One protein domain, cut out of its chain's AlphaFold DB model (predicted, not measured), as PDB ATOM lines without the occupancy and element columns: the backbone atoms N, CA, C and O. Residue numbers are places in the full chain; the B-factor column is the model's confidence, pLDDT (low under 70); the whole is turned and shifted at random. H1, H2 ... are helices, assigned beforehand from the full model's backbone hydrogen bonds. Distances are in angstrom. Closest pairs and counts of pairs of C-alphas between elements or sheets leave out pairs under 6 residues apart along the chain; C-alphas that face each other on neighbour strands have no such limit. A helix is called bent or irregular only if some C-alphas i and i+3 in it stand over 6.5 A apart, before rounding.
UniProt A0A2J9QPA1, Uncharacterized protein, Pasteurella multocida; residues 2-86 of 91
ATOM      1  N   ILE A   2     -85.805   4.555 -48.229       51.19
ATOM      2  CA  ILE A   2     -84.659   3.779 -48.769       51.19
ATOM      3  C   ILE A   2     -83.903   4.473 -49.931       51.19
ATOM      4  O   ILE A   2     -82.677   4.439 -49.978       51.19
ATOM      5  N   LYS A   3     -84.604   5.173 -50.841       50.94
ATOM      6  CA  LYS A   3     -83.985   5.840 -52.012       50.94
ATOM      7  C   LYS A   3     -82.981   6.945 -51.656       50.94
ATOM      8  O   LYS A   3     -82.016   7.143 -52.383       50.94
ATOM      9  N   ILE A   4     -83.193   7.649 -50.543       56.81
ATOM     10  CA  ILE A   4     -82.323   8.756 -50.119       56.81
ATOM     11  C   ILE A   4     -80.993   8.202 -49.585       56.81
ATOM     12  O   ILE A   4     -79.937   8.722 -49.926       56.81
ATOM     13  N   HIS A   5     -81.025   7.099 -48.826       55.62
ATOM     14  CA  HIS A   5     -79.813   6.434 -48.325       55.62
ATOM     15  C   HIS A   5     -78.963   5.845 -49.456       55.62
ATOM     16  O   HIS A   5     -77.740   5.960 -49.427       55.62
ATOM     17  N   SER A   6     -79.601   5.285 -50.487       61.34
ATOM     18  CA  SER A   6     -78.882   4.725 -51.636       61.34
ATOM     19  C   SER A   6     -78.114   5.787 -52.435       61.34
ATOM     20  O   SER A   6     -77.016   5.509 -52.905       61.34
ATOM     21  N   ASN A   7     -78.650   7.007 -52.555       64.75
ATOM     22  CA  ASN A   7     -77.964   8.113 -53.235       64.75
ATOM     23  C   ASN A   7     -76.781   8.667 -52.432       64.75
ATOM     24  O   ASN A   7     -75.791   9.096 -53.021       64.75
ATOM     25  N   ILE A   8     -76.858   8.638 -51.099       69.50
ATOM     26  CA  ILE A   8     -75.774   9.103 -50.224       69.50
ATOM     27  C   ILE A   8     -74.574   8.155 -50.311       69.50
ATOM     28  O   ILE A   8     -73.449   8.604 -50.513       69.50
ATOM     29  N   VAL A   9     -74.812   6.842 -50.243       76.12
ATOM     30  CA  VAL A   9     -73.757   5.827 -50.403       76.12
ATOM     31  C   VAL A   9     -73.103   5.927 -51.785       76.12
ATOM     32  O   VAL A   9     -71.882   5.834 -51.902       76.12
ATOM     33  N   LEU A  10     -73.896   6.191 -52.827       73.00
ATOM     34  CA  LEU A  10     -73.392   6.337 -54.191       73.00
ATOM     35  C   LEU A  10     -72.539   7.605 -54.371       73.00
ATOM     36  O   LEU A  10     -71.492   7.539 -55.008       73.00
ATOM     37  N   MET A  11     -72.926   8.736 -53.769       68.81
ATOM     38  CA  MET A  11     -72.103   9.954 -53.773       68.81
ATOM     39  C   MET A  11     -70.772   9.772 -53.032       68.81
ATOM     40  O   MET A  11     -69.743  10.232 -53.524       68.81
ATOM     41  N   ILE A  12     -70.774   9.080 -51.885       70.25
ATOM     42  CA  ILE A  12     -69.550   8.759 -51.130       70.25
ATOM     43  C   ILE A  12     -68.614   7.894 -51.983       70.25
ATOM     44  O   ILE A  12     -67.416   8.159 -52.053       70.25
ATOM     45  N   LEU A  13     -69.165   6.901 -52.683       66.81
ATOM     46  CA  LEU A  13     -68.395   6.037 -53.578       66.81
ATOM     47  C   LEU A  13     -67.808   6.811 -54.762       66.81
ATOM     48  O   LEU A  13     -66.643   6.616 -55.080       66.81
ATOM     49  N   ILE A  14     -68.555   7.729 -55.379       68.88
ATOM     50  CA  ILE A  14     -68.042   8.543 -56.492       68.88
ATOM     51  C   ILE A  14     -66.905   9.463 -56.023       68.88
ATOM     52  O   ILE A  14     -65.897   9.562 -56.715       68.88
ATOM     53  N   PHE A  15     -67.015  10.070 -54.837       61.12
ATOM     54  CA  PHE A  15     -65.941  10.883 -54.244       61.12
ATOM     55  C   PHE A  15     -64.674  10.074 -53.921       61.12
ATOM     56  O   PHE A  15     -63.565  10.585 -54.067       61.12
ATOM     57  N   LEU A  16     -64.820   8.809 -53.517       63.00
ATOM     58  CA  LEU A  16     -63.696   7.886 -53.315       63.00
ATOM     59  C   LEU A  16     -63.088   7.387 -54.639       63.00
ATOM     60  O   LEU A  16     -61.917   7.018 -54.663       63.00
ATOM     61  N   LEU A  17     -63.864   7.373 -55.731       56.16
ATOM     62  CA  LEU A  17     -63.473   6.808 -57.031       56.16
ATOM     63  C   LEU A  17     -62.946   7.843 -58.043       56.16
ATOM     64  O   LEU A  17     -62.204   7.464 -58.946       56.16
ATOM     65  N   THR A  18     -63.299   9.128 -57.924       58.50
ATOM     66  CA  THR A  18     -62.797  10.209 -58.804       58.50
ATOM     67  C   THR A  18     -61.676  11.035 -58.179       58.50
ATOM     68  O   THR A  18     -61.091  11.893 -58.845       58.50
ATOM     69  N   GLY A  19     -61.324  10.754 -56.922       55.16
ATOM     70  CA  GLY A  19     -60.103  11.263 -56.320       55.16
ATOM     71  C   GLY A  19     -58.899  10.672 -57.044       55.16
ATOM     72  O   GLY A  19     -58.496   9.544 -56.772       55.16
ATOM     73  N   CYS A  20     -58.311  11.429 -57.969       54.34
ATOM     74  CA  CYS A  20     -56.957  11.178 -58.446       54.34
ATOM     75  C   CYS A  20     -56.028  11.303 -57.226       54.34
ATOM     76  O   CYS A  20     -55.588  12.400 -56.896       54.34
ATOM     77  N   TYR A  21     -55.805  10.204 -56.503       56.31
ATOM     78  CA  TYR A  21     -54.897  10.148 -55.361       56.31
ATOM     79  C   TYR A  21     -53.514   9.722 -55.872       56.31
ATOM     80  O   TYR A  21     -53.293   8.530 -56.084       56.31
ATOM     81  N   PRO A  22     -52.539  10.636 -56.046       55.44
ATOM     82  CA  PRO A  22     -51.150  10.277 -56.357       55.44
ATOM     83  C   PRO A  22     -50.413   9.662 -55.145       55.44
ATOM     84  O   PRO A  22     -49.190   9.744 -55.038       55.44
ATOM     85  N   CYS A  23     -51.151   9.074 -54.204       59.38
ATOM     86  CA  CYS A  23     -50.736   8.800 -52.832       59.38
ATOM     87  C   CYS A  23     -50.841   7.298 -52.561       59.38
ATOM     88  O   CYS A  23     -51.624   6.593 -53.204       59.38
ATOM     89  N   LYS A  24     -50.024   6.771 -51.643       62.78
ATOM     90  CA  LYS A  24     -50.097   5.345 -51.287       62.78
ATOM     91  C   LYS A  24     -51.488   5.032 -50.716       62.78
ATOM     92  O   LYS A  24     -52.115   5.885 -50.099       62.78
ATOM     93  N   PHE A  25     -51.981   3.813 -50.927       55.97
ATOM     94  CA  PHE A  25     -53.276   3.372 -50.394       55.97
ATOM     95  C   PHE A  25     -53.342   3.619 -48.870       55.97
ATOM     96  O   PHE A  25     -52.441   3.185 -48.156       55.97
ATOM     97  N   LEU A  26     -54.387   4.324 -48.402       58.69
ATOM     98  CA  LEU A  26     -54.600   4.822 -47.022       58.69
ATOM     99  C   LEU A  26     -53.728   6.011 -46.563       58.69
ATOM    100  O   LEU A  26     -53.804   6.408 -45.401       58.69
ATOM    101  N   ASP A  27     -52.956   6.634 -47.452       60.47
ATOM    102  CA  ASP A  27     -52.269   7.898 -47.173       60.47
ATOM    103  C   ASP A  27     -53.211   9.089 -47.420       60.47
ATOM    104  O   ASP A  27     -53.224   9.697 -48.490       60.47
ATOM    105  N   TRP A  28     -54.032   9.396 -46.410       60.41
ATOM    106  CA  TRP A  28     -55.009  10.496 -46.427       60.41
ATOM    107  C   TRP A  28     -54.367  11.885 -46.584       60.41
ATOM    108  O   TRP A  28     -55.020  12.816 -47.044       60.41
ATOM    109  N   ASN A  29     -53.096  12.045 -46.196       57.94
ATOM    110  CA  ASN A  29     -52.426  13.346 -46.192       57.94
ATOM    111  C   ASN A  29     -51.607  13.603 -47.461       57.94
ATOM    112  O   ASN A  29     -51.143  14.721 -47.659       57.94
ATOM    113  N   CYS A  30     -51.394  12.594 -48.314       60.69
ATOM    114  CA  CYS A  30     -50.644  12.756 -49.562       60.69
ATOM    115  C   CYS A  30     -49.272  13.433 -49.396       60.69
ATOM    116  O   CYS A  30     -48.706  13.973 -50.351       60.69
ATOM    117  N   ASN A  31     -48.718  13.418 -48.185       58.91
ATOM    118  CA  ASN A  31     -47.440  14.028 -47.909       58.91
ATOM    119  C   ASN A  31     -46.411  13.007 -48.369       58.91
ATOM    120  O   ASN A  31     -46.128  12.046 -47.656       58.91
ATOM    121  N   GLN A  32     -45.800  13.225 -49.538       59.25
ATOM    122  CA  GLN A  32     -44.434  12.748 -49.703       59.25
ATOM    123  C   GLN A  32     -43.668  13.328 -48.522       59.25
ATOM    124  O   GLN A  32     -43.389  14.529 -48.488       59.25
ATOM    125  N   SER A  33     -43.416  12.501 -47.506       65.44
ATOM    126  CA  SER A  33     -42.677  12.956 -46.346       65.44
ATOM    127  C   SER A  33     -41.369  13.541 -46.870       65.44
ATOM    128  O   SER A  33     -40.810  13.044 -47.853       65.44
ATOM    129  N   VAL A  34     -40.858  14.610 -46.259       65.56
ATOM    130  CA  VAL A  34     -39.545  15.148 -46.658       65.56
ATOM    131  C   VAL A  34     -38.506  14.016 -46.677       65.56
ATOM    132  O   VAL A  34     -37.647  13.987 -47.559       65.56
ATOM    133  N   ALA A  35     -38.684  13.021 -45.797       69.62
ATOM    134  CA  ALA A  35     -37.900  11.797 -45.724       69.62
ATOM    135  C   ALA A  35     -37.951  10.903 -46.983       69.62
ATOM    136  O   ALA A  35     -36.984  10.198 -47.288       69.62
ATOM    137  N   ASP A  36     -39.033  10.949 -47.757       72.31
ATOM    138  CA  ASP A  36     -39.192  10.185 -48.994       72.31
ATOM    139  C   ASP A  36     -38.540  10.841 -50.210       72.31
ATOM    140  O   ASP A  36     -38.280  10.156 -51.209       72.31
ATOM    141  N   THR A  37     -38.212  12.131 -50.119       83.31
ATOM    142  CA  THR A  37     -37.603  12.870 -51.224       83.31
ATOM    143  C   THR A  37     -36.203  12.343 -51.546       83.31
ATOM    144  O   THR A  37     -35.391  12.028 -50.670       83.31
ATOM    145  N   LYS A  38     -35.867  12.302 -52.842       87.19
ATOM    146  CA  LYS A  38     -34.524  11.913 -53.312       87.19
ATOM    147  C   LYS A  38     -33.427  12.777 -52.680       87.19
ATOM    148  O   LYS A  38     -32.351  12.274 -52.368       87.19
ATOM    149  N   ARG A  39     -33.717  14.065 -52.467       87.31
ATOM    150  CA  ARG A  39     -32.803  15.037 -51.854       87.31
ATOM    151  C   ARG A  39     -32.488  14.685 -50.401       87.31
ATOM    152  O   ARG A  39     -31.315  14.669 -50.031       87.31
ATOM    153  N   TYR A  40     -33.505  14.379 -49.598       88.12
ATOM    154  CA  TYR A  40     -33.306  13.991 -48.203       88.12
ATOM    155  C   TYR A  40     -32.514  12.689 -48.098       88.12
ATOM    156  O   TYR A  40     -31.503  12.638 -47.402       88.12
ATOM    157  N   LYS A  41     -32.897  11.666 -48.874       92.19
ATOM    158  CA  LYS A  41     -32.184  10.378 -48.901       92.19
ATOM    159  C   LYS A  41     -30.712  10.545 -49.283       92.19
ATOM    160  O   LYS A  41     -29.844   9.965 -48.638       92.19
ATOM    161  N   ALA A  42     -30.420  11.373 -50.288       95.06
ATOM    162  CA  ALA A  42     -29.046  11.684 -50.680       95.06
ATOM    163  C   ALA A  42     -28.267  12.401 -49.564       95.06
ATOM    164  O   ALA A  42     -27.105  12.075 -49.320       95.06
ATOM    165  N   SER A  43     -28.907  13.340 -48.864       95.19
ATOM    166  CA  SER A  43     -28.282  14.089 -47.766       95.19
ATOM    167  C   SER A  43     -27.963  13.179 -46.577       95.19
ATOM    168  O   SER A  43     -26.854  13.238 -46.061       95.19
ATOM    169  N   LEU A  44     -28.867  12.261 -46.224       95.56
ATOM    170  CA  LEU A  44     -28.674  11.307 -45.125       95.56
ATOM    171  C   LEU A  44     -27.555  10.288 -45.411       95.56
ATOM    172  O   LEU A  44     -26.792   9.908 -44.524       95.56
ATOM    173  N   ILE A  45     -27.433   9.836 -46.664       96.94
ATOM    174  CA  ILE A  45     -26.318   8.972 -47.089       96.94
ATOM    175  C   ILE A  45     -24.994   9.741 -47.016       96.94
ATOM    176  O   ILE A  45     -23.991   9.201 -46.543       96.94
ATOM    177  N   CYS A  46     -24.993  10.991 -47.482       98.06
ATOM    178  CA  CYS A  46     -23.832  11.870 -47.415       98.06
ATOM    179  C   CYS A  46     -23.381  12.079 -45.972       98.06
ATOM    180  O   CYS A  46     -22.218  11.827 -45.678       98.06
ATOM    181  N   GLU A  47     -24.295  12.448 -45.075       97.75
ATOM    182  CA  GLU A  47     -24.020  12.687 -43.659       97.75
ATOM    183  C   GLU A  47     -23.263  11.508 -43.045       97.75
ATOM    184  O   GLU A  47     -22.107  11.649 -42.644       97.75
ATOM    185  N   LYS A  48     -23.859  10.310 -43.092       97.94
ATOM    186  CA  LYS A  48     -23.265   9.101 -42.506       97.94
ATOM    187  C   LYS A  48     -21.880   8.802 -43.072       97.94
ATOM    188  O   LYS A  48     -20.972   8.411 -42.337       97.94
ATOM    189  N   LYS A  49     -21.708   8.969 -44.388       98.31
ATOM    190  CA  LYS A  49     -20.428   8.721 -45.058       98.31
ATOM    191  C   LYS A  49     -19.371   9.732 -44.623       98.31
ATOM    192  O   LYS A  49     -18.265   9.335 -44.269       98.31
ATOM    193  N   GLN A  50     -19.700  11.019 -44.657       98.06
ATOM    194  CA  GLN A  50     -18.740  12.087 -44.400       98.06
ATOM    195  C   GLN A  50     -18.397  12.201 -42.912       98.06
ATOM    196  O   GLN A  50     -17.230  12.398 -42.595       98.06
ATOM    197  N   GLN A  51     -19.346  11.960 -42.002       98.12
ATOM    198  CA  GLN A  51     -19.069  11.851 -40.564       98.12
ATOM    199  C   GLN A  51     -18.107  10.697 -40.268       98.12
ATOM    200  O   GLN A  51     -17.168  10.863 -39.496       98.12
ATOM    201  N   LYS A  52     -18.295   9.526 -40.900       98.00
ATOM    202  CA  LYS A  52     -17.365   8.397 -40.744       98.00
ATOM    203  C   LYS A  52     -15.952   8.773 -41.199       98.00
ATOM    204  O   LYS A  52     -15.003   8.584 -40.445       98.00
ATOM    205  N   VAL A  53     -15.827   9.350 -42.396       97.19
ATOM    206  CA  VAL A  53     -14.539   9.806 -42.946       97.19
ATOM    207  C   VAL A  53     -13.887  10.847 -42.030       97.19
ATOM    208  O   VAL A  53     -12.704  10.750 -41.712       97.19
ATOM    209  N   ALA A  54     -14.659  11.818 -41.552       96.75
ATOM    210  CA  ALA A  54     -14.171  12.853 -40.655       96.75
ATOM    211  C   ALA A  54     -13.717  12.292 -39.300       96.75
ATOM    212  O   ALA A  54     -12.661  12.689 -38.812       96.75
ATOM    213  N   LYS A  55     -14.444  11.329 -38.714       97.06
ATOM    214  CA  LYS A  55     -14.039  10.633 -37.478       97.06
ATOM    215  C   LYS A  55     -12.719   9.881 -37.653       97.06
ATOM    216  O   LYS A  55     -11.876   9.920 -36.764       97.06
ATOM    217  N   GLU A  56     -12.506   9.243 -38.802       96.00
ATOM    218  CA  GLU A  56     -11.260   8.528 -39.108       96.00
ATOM    219  C   GLU A  56     -10.063   9.479 -39.295       96.00
ATOM    220  O   GLU A  56      -8.967   9.197 -38.804       96.00
ATOM    221  N   ILE A  57     -10.271  10.621 -39.961       94.69
ATOM    222  CA  ILE A  57      -9.216  11.611 -40.242       94.69
ATOM    223  C   ILE A  57      -8.876  12.441 -39.000       94.69
ATOM    224  O   ILE A  57      -7.705  12.620 -38.668       94.69
ATOM    225  N   LEU A  58      -9.894  12.959 -38.311       94.38
ATOM    226  CA  LEU A  58      -9.718  13.869 -37.178       94.38
ATOM    227  C   LEU A  58      -9.487  13.136 -35.855       94.38
ATOM    228  O   LEU A  58      -8.872  13.704 -34.948       94.38
ATOM    229  N   LYS A  59      -9.946  11.884 -35.732       93.50
ATOM    230  CA  LYS A  59      -9.822  11.052 -34.526       93.50
ATOM    231  C   LYS A  59     -10.300  11.820 -33.287       93.50
ATOM    232  O   LYS A  59     -11.442  12.263 -33.245       93.50
ATOM    233  N   GLY A  60      -9.427  12.047 -32.303       92.31
ATOM    234  CA  GLY A  60      -9.750  12.780 -31.073       92.31
ATOM    235  C   GLY A  60     -10.061  14.272 -31.250       92.31
ATOM    236  O   GLY A  60     -10.445  14.917 -30.283       92.31
ATOM    237  N   LYS A  61      -9.901  14.832 -32.457       94.19
ATOM    238  CA  LYS A  61     -10.289  16.216 -32.785       94.19
ATOM    239  C   LYS A  61     -11.700  16.323 -33.370       94.19
ATOM    240  O   LYS A  61     -12.110  17.412 -33.753       94.19
ATOM    241  N   TYR A  62     -12.418  15.208 -33.501       95.81
ATOM    242  CA  TYR A  62     -13.801  15.222 -33.959       95.81
ATOM    243  C   TYR A  62     -14.717  15.771 -32.860       95.81
ATOM    244  O   TYR A  62     -14.781  15.198 -31.774       95.81
ATOM    245  N   THR A  63     -15.426  16.861 -33.144       97.25
ATOM    246  CA  THR A  63     -16.344  17.520 -32.203       97.25
ATOM    247  C   THR A  63     -17.766  17.565 -32.754       97.25
ATOM    248  O   THR A  63     -17.995  17.339 -33.943       97.25
ATOM    249  N   GLU A  64     -18.725  17.887 -31.888       97.06
ATOM    250  CA  GLU A  64     -20.125  18.095 -32.270       97.06
ATOM    251  C   GLU A  64     -20.283  19.205 -33.322       97.06
ATOM    252  O   GLU A  64     -21.002  19.023 -34.300       97.06
ATOM    253  N   ASP A  65     -19.517  20.296 -33.221       97.50
ATOM    254  CA  ASP A  65     -19.531  21.373 -34.224       97.50
ATOM    255  C   ASP A  65     -19.159  20.879 -35.630       97.50
ATOM    256  O   ASP A  65     -19.660  21.380 -36.639       97.50
ATOM    257  N   ILE A  66     -18.259  19.897 -35.715       97.00
ATOM    258  CA  ILE A  66     -17.855  19.292 -36.986       97.00
ATOM    259  C   ILE A  66     -18.960  18.371 -37.504       97.00
ATOM    260  O   ILE A  66     -19.215  18.353 -38.707       97.00
ATOM    261  N   ASP A  67     -19.637  17.653 -36.609       97.19
ATOM    262  CA  ASP A  67     -20.791  16.819 -36.944       97.19
ATOM    263  C   ASP A  67     -21.917  17.659 -37.568       97.19
ATOM    264  O   ASP A  67     -22.334  17.388 -38.698       97.19
ATOM    265  N   ILE A  68     -22.301  18.755 -36.903       97.88
ATOM    266  CA  ILE A  68     -23.304  19.717 -37.383       97.88
ATOM    267  C   ILE A  68     -22.863  20.336 -38.714       97.88
ATOM    268  O   ILE A  68     -23.635  20.381 -39.672       97.88
ATOM    269  N   TYR A  69     -21.597  20.748 -38.822       97.62
ATOM    270  CA  TYR A  69     -21.063  21.308 -40.063       97.62
ATOM    271  C   TYR A  69     -21.193  20.333 -41.245       97.62
ATOM    272  O   TYR A  69     -21.548  20.741 -42.354       97.62
ATOM    273  N   ILE A  70     -20.916  19.044 -41.031       98.00
ATOM    274  CA  ILE A  70     -21.040  18.017 -42.073       98.00
ATOM    275  C   ILE A  70     -22.503  17.833 -42.483       98.00
ATOM    276  O   ILE A  70     -22.783  17.762 -43.685       98.00
ATOM    277  N   ILE A  71     -23.427  17.793 -41.516       97.50
ATOM    278  CA  ILE A  71     -24.873  17.708 -41.768       97.50
ATOM    279  C   ILE A  71     -25.314  18.869 -42.665       97.50
ATOM    280  O   ILE A  71     -25.856  18.642 -43.753       97.50
ATOM    281  N   ASP A  72     -24.989  20.101 -42.275       97.75
ATOM    282  CA  ASP A  72     -25.354  21.309 -43.017       97.75
ATOM    283  C   ASP A  72     -24.800  21.289 -44.442       97.75
ATOM    284  O   ASP A  72     -25.517  21.548 -45.417       97.75
ATOM    285  N   LYS A  73     -23.525  20.919 -44.608       97.69
ATOM    286  CA  LYS A  73     -22.916  20.814 -45.937       97.69
ATOM    287  C   LYS A  73     -23.572  19.735 -46.789       97.69
ATOM    288  O   LYS A  73     -23.785  19.966 -47.985       97.69
ATOM    289  N   CYS A  74     -23.920  18.584 -46.226       97.50
ATOM    290  CA  CYS A  74     -24.626  17.532 -46.954       97.50
ATOM    291  C   CYS A  74     -26.034  17.976 -47.388       97.50
ATOM    292  O   CYS A  74     -26.412  17.713 -48.531       97.50
ATOM    293  N   ILE A  75     -26.766  18.716 -46.551       94.94
ATOM    294  CA  ILE A  75     -28.092  19.262 -46.888       94.94
ATOM    295  C   ILE A  75     -28.001  20.322 -47.997       94.94
ATOM    296  O   ILE A  75     -28.719  20.245 -49.004       94.94
ATOM    297  N   ILE A  76     -27.097  21.298 -47.853       95.75
ATOM    298  CA  ILE A  76     -26.934  22.409 -48.808       95.75
ATOM    299  C   ILE A  76     -26.450  21.897 -50.171       95.75
ATOM    300  O   ILE A  76     -26.905  22.361 -51.216       95.75
ATOM    301  N   SER A  77     -25.562  20.901 -50.174       95.12
ATOM    302  CA  SER A  77     -24.999  20.317 -51.399       95.12
ATOM    303  C   SER A  77     -25.865  19.233 -52.048       95.12
ATOM    304  O   SER A  77     -25.462  18.669 -53.069       95.12
ATOM    305  N   ASN A  78     -27.032  18.912 -51.483       93.06
ATOM    306  CA  ASN A  78     -27.893  17.813 -51.939       93.06
ATOM    307  C   ASN A  78     -27.167  16.458 -51.955       93.06
ATOM    308  O   ASN A  78     -27.279  15.688 -52.912       93.06
ATOM    309  N   GLY A  79     -26.388  16.192 -50.909       94.62
ATOM    310  CA  GLY A  79     -25.633  14.957 -50.730       94.62
ATOM    311  C   GLY A  79     -24.332  14.863 -51.535       94.62
ATOM    312  O   GLY A  79     -23.769  13.776 -51.643       94.62
ATOM    313  N   LYS A  80     -23.849  15.968 -52.116       96.56
ATOM    314  CA  LYS A  80     -22.612  15.997 -52.922       96.56
ATOM    315  C   LYS A  80     -21.367  16.425 -52.142       96.56
ATOM    316  O   LYS A  80     -20.284  16.487 -52.716       96.56
ATOM    317  N   TYR A  81     -21.511  16.749 -50.861       97.50
ATOM    318  CA  TYR A  81     -20.399  17.171 -50.024       97.50
ATOM    319  C   TYR A  81     -19.351  16.059 -49.852       97.50
ATOM    320  O   TYR A  81     -19.683  14.878 -49.706       97.50
ATOM    321  N   ASN A  82     -18.076  16.455 -49.862       96.94
ATOM    322  CA  ASN A  82     -16.936  15.576 -49.642       96.94
ATOM    323  C   ASN A  82     -15.953  16.207 -48.653       96.94
ATOM    324  O   ASN A  82     -15.318  17.214 -48.968       96.94
ATOM    325  N   PHE A  83     -15.800  15.577 -47.489       96.38
ATOM    326  CA  PHE A  83     -14.995  16.081 -46.383       96.38
ATOM    327  C   PHE A  83     -13.513  16.232 -46.757       96.38
ATOM    328  O   PHE A  83     -12.901  17.250 -46.457       96.38
ATOM    329  N   THR A  84     -12.942  15.278 -47.499       94.44
ATOM    330  CA  THR A  84     -11.514  15.310 -47.880       94.44
ATOM    331  C   THR A  84     -11.162  16.427 -48.860       94.44
ATOM    332  O   THR A  84      -9.999  16.793 -49.006       94.44
ATOM    333  N   SER A  85     -12.158  16.962 -49.565       94.69
ATOM    334  CA  SER A  85     -11.976  18.058 -50.520       94.69
ATOM    335  C   SER A  85     -12.244  19.431 -49.900       94.69
ATOM    336  O   SER A  85     -11.991  20.441 -50.559       94.69
ATOM    337  N   ASP A  86     -12.743  19.482 -48.662       93.38
ATOM    338  CA  ASP A  86     -13.112  20.720 -47.981       93.38
ATOM    339  C   ASP A  86     -11.866  21.476 -47.512       93.38
ATOM    340  O   ASP A  86     -11.085  20.983 -46.701       93.38
TER     341      ASP A  86
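What this domain is: This is residues 2 to 86 of the 91 residues of an uncharacterized protein of Pasteurella multocida (UniProt A0A2J9QPA1). A helical hairpin of H2 and H3 makes a head at one end of a long rod, and H1 sticks out alone at the other end, reached by a winding link, residues 19 to 37. The last printed residues, 77 to 86, fold back beside the hairpin. The printed part has 85 residues with three named helices, in the order H1, H2, H3, and no named strand; the class is all helix. The whole is extended, with a radius of gyration of the C-alphas of 23.7 A, and spans 77 by 19 by 15 A.

How they stand to each other: H2, residues 38 to 61, touches H3, residues 64 to 76, with its residues 40 to 51 alone. Their closest C-alphas are those of Ser 43 and Cys 74, 5.1 A apart. The two form a hairpin, running opposite ways at a shallow tilt of 30 degrees. H2 has a kink of 59 degrees near residue 55 and is irregular, with C-alphas 57 and 60 lying 9.3 A apart. H1, residues 2 to 18, is apart from both. Every O i to N i+4 pair is within hydrogen-bond range in H1 and H3; in H2, 18 of 20 are.

Where its parts are: H2 is 32.1 A long from C-alpha 38 at (-34.524, 11.913, -53.312) to C-alpha 61. H3 measures 18.4 A and ends with C-alpha 76 at (-26.934, 22.409, -48.808). H1 measures 24.9 A and begins with C-alpha 2 at (-84.659, 3.779, -48.769).

The domain as a whole: The C-alphas of Ile 2 and Gly 60 are the two farthest apart, 77.5 A. Residues 2 to 20, of which 2 to 18 belong to H1, stand free; the body without them spans 50 by 19 by 15 A. The link from H1 to H2 is long, 19 residues, and that from H2 to H3 is tight, 2 residues. The printed part has no cut. Its mean pLDDT is 81.6, with residues 2 to 8, 11 and 13 to 35 under 70.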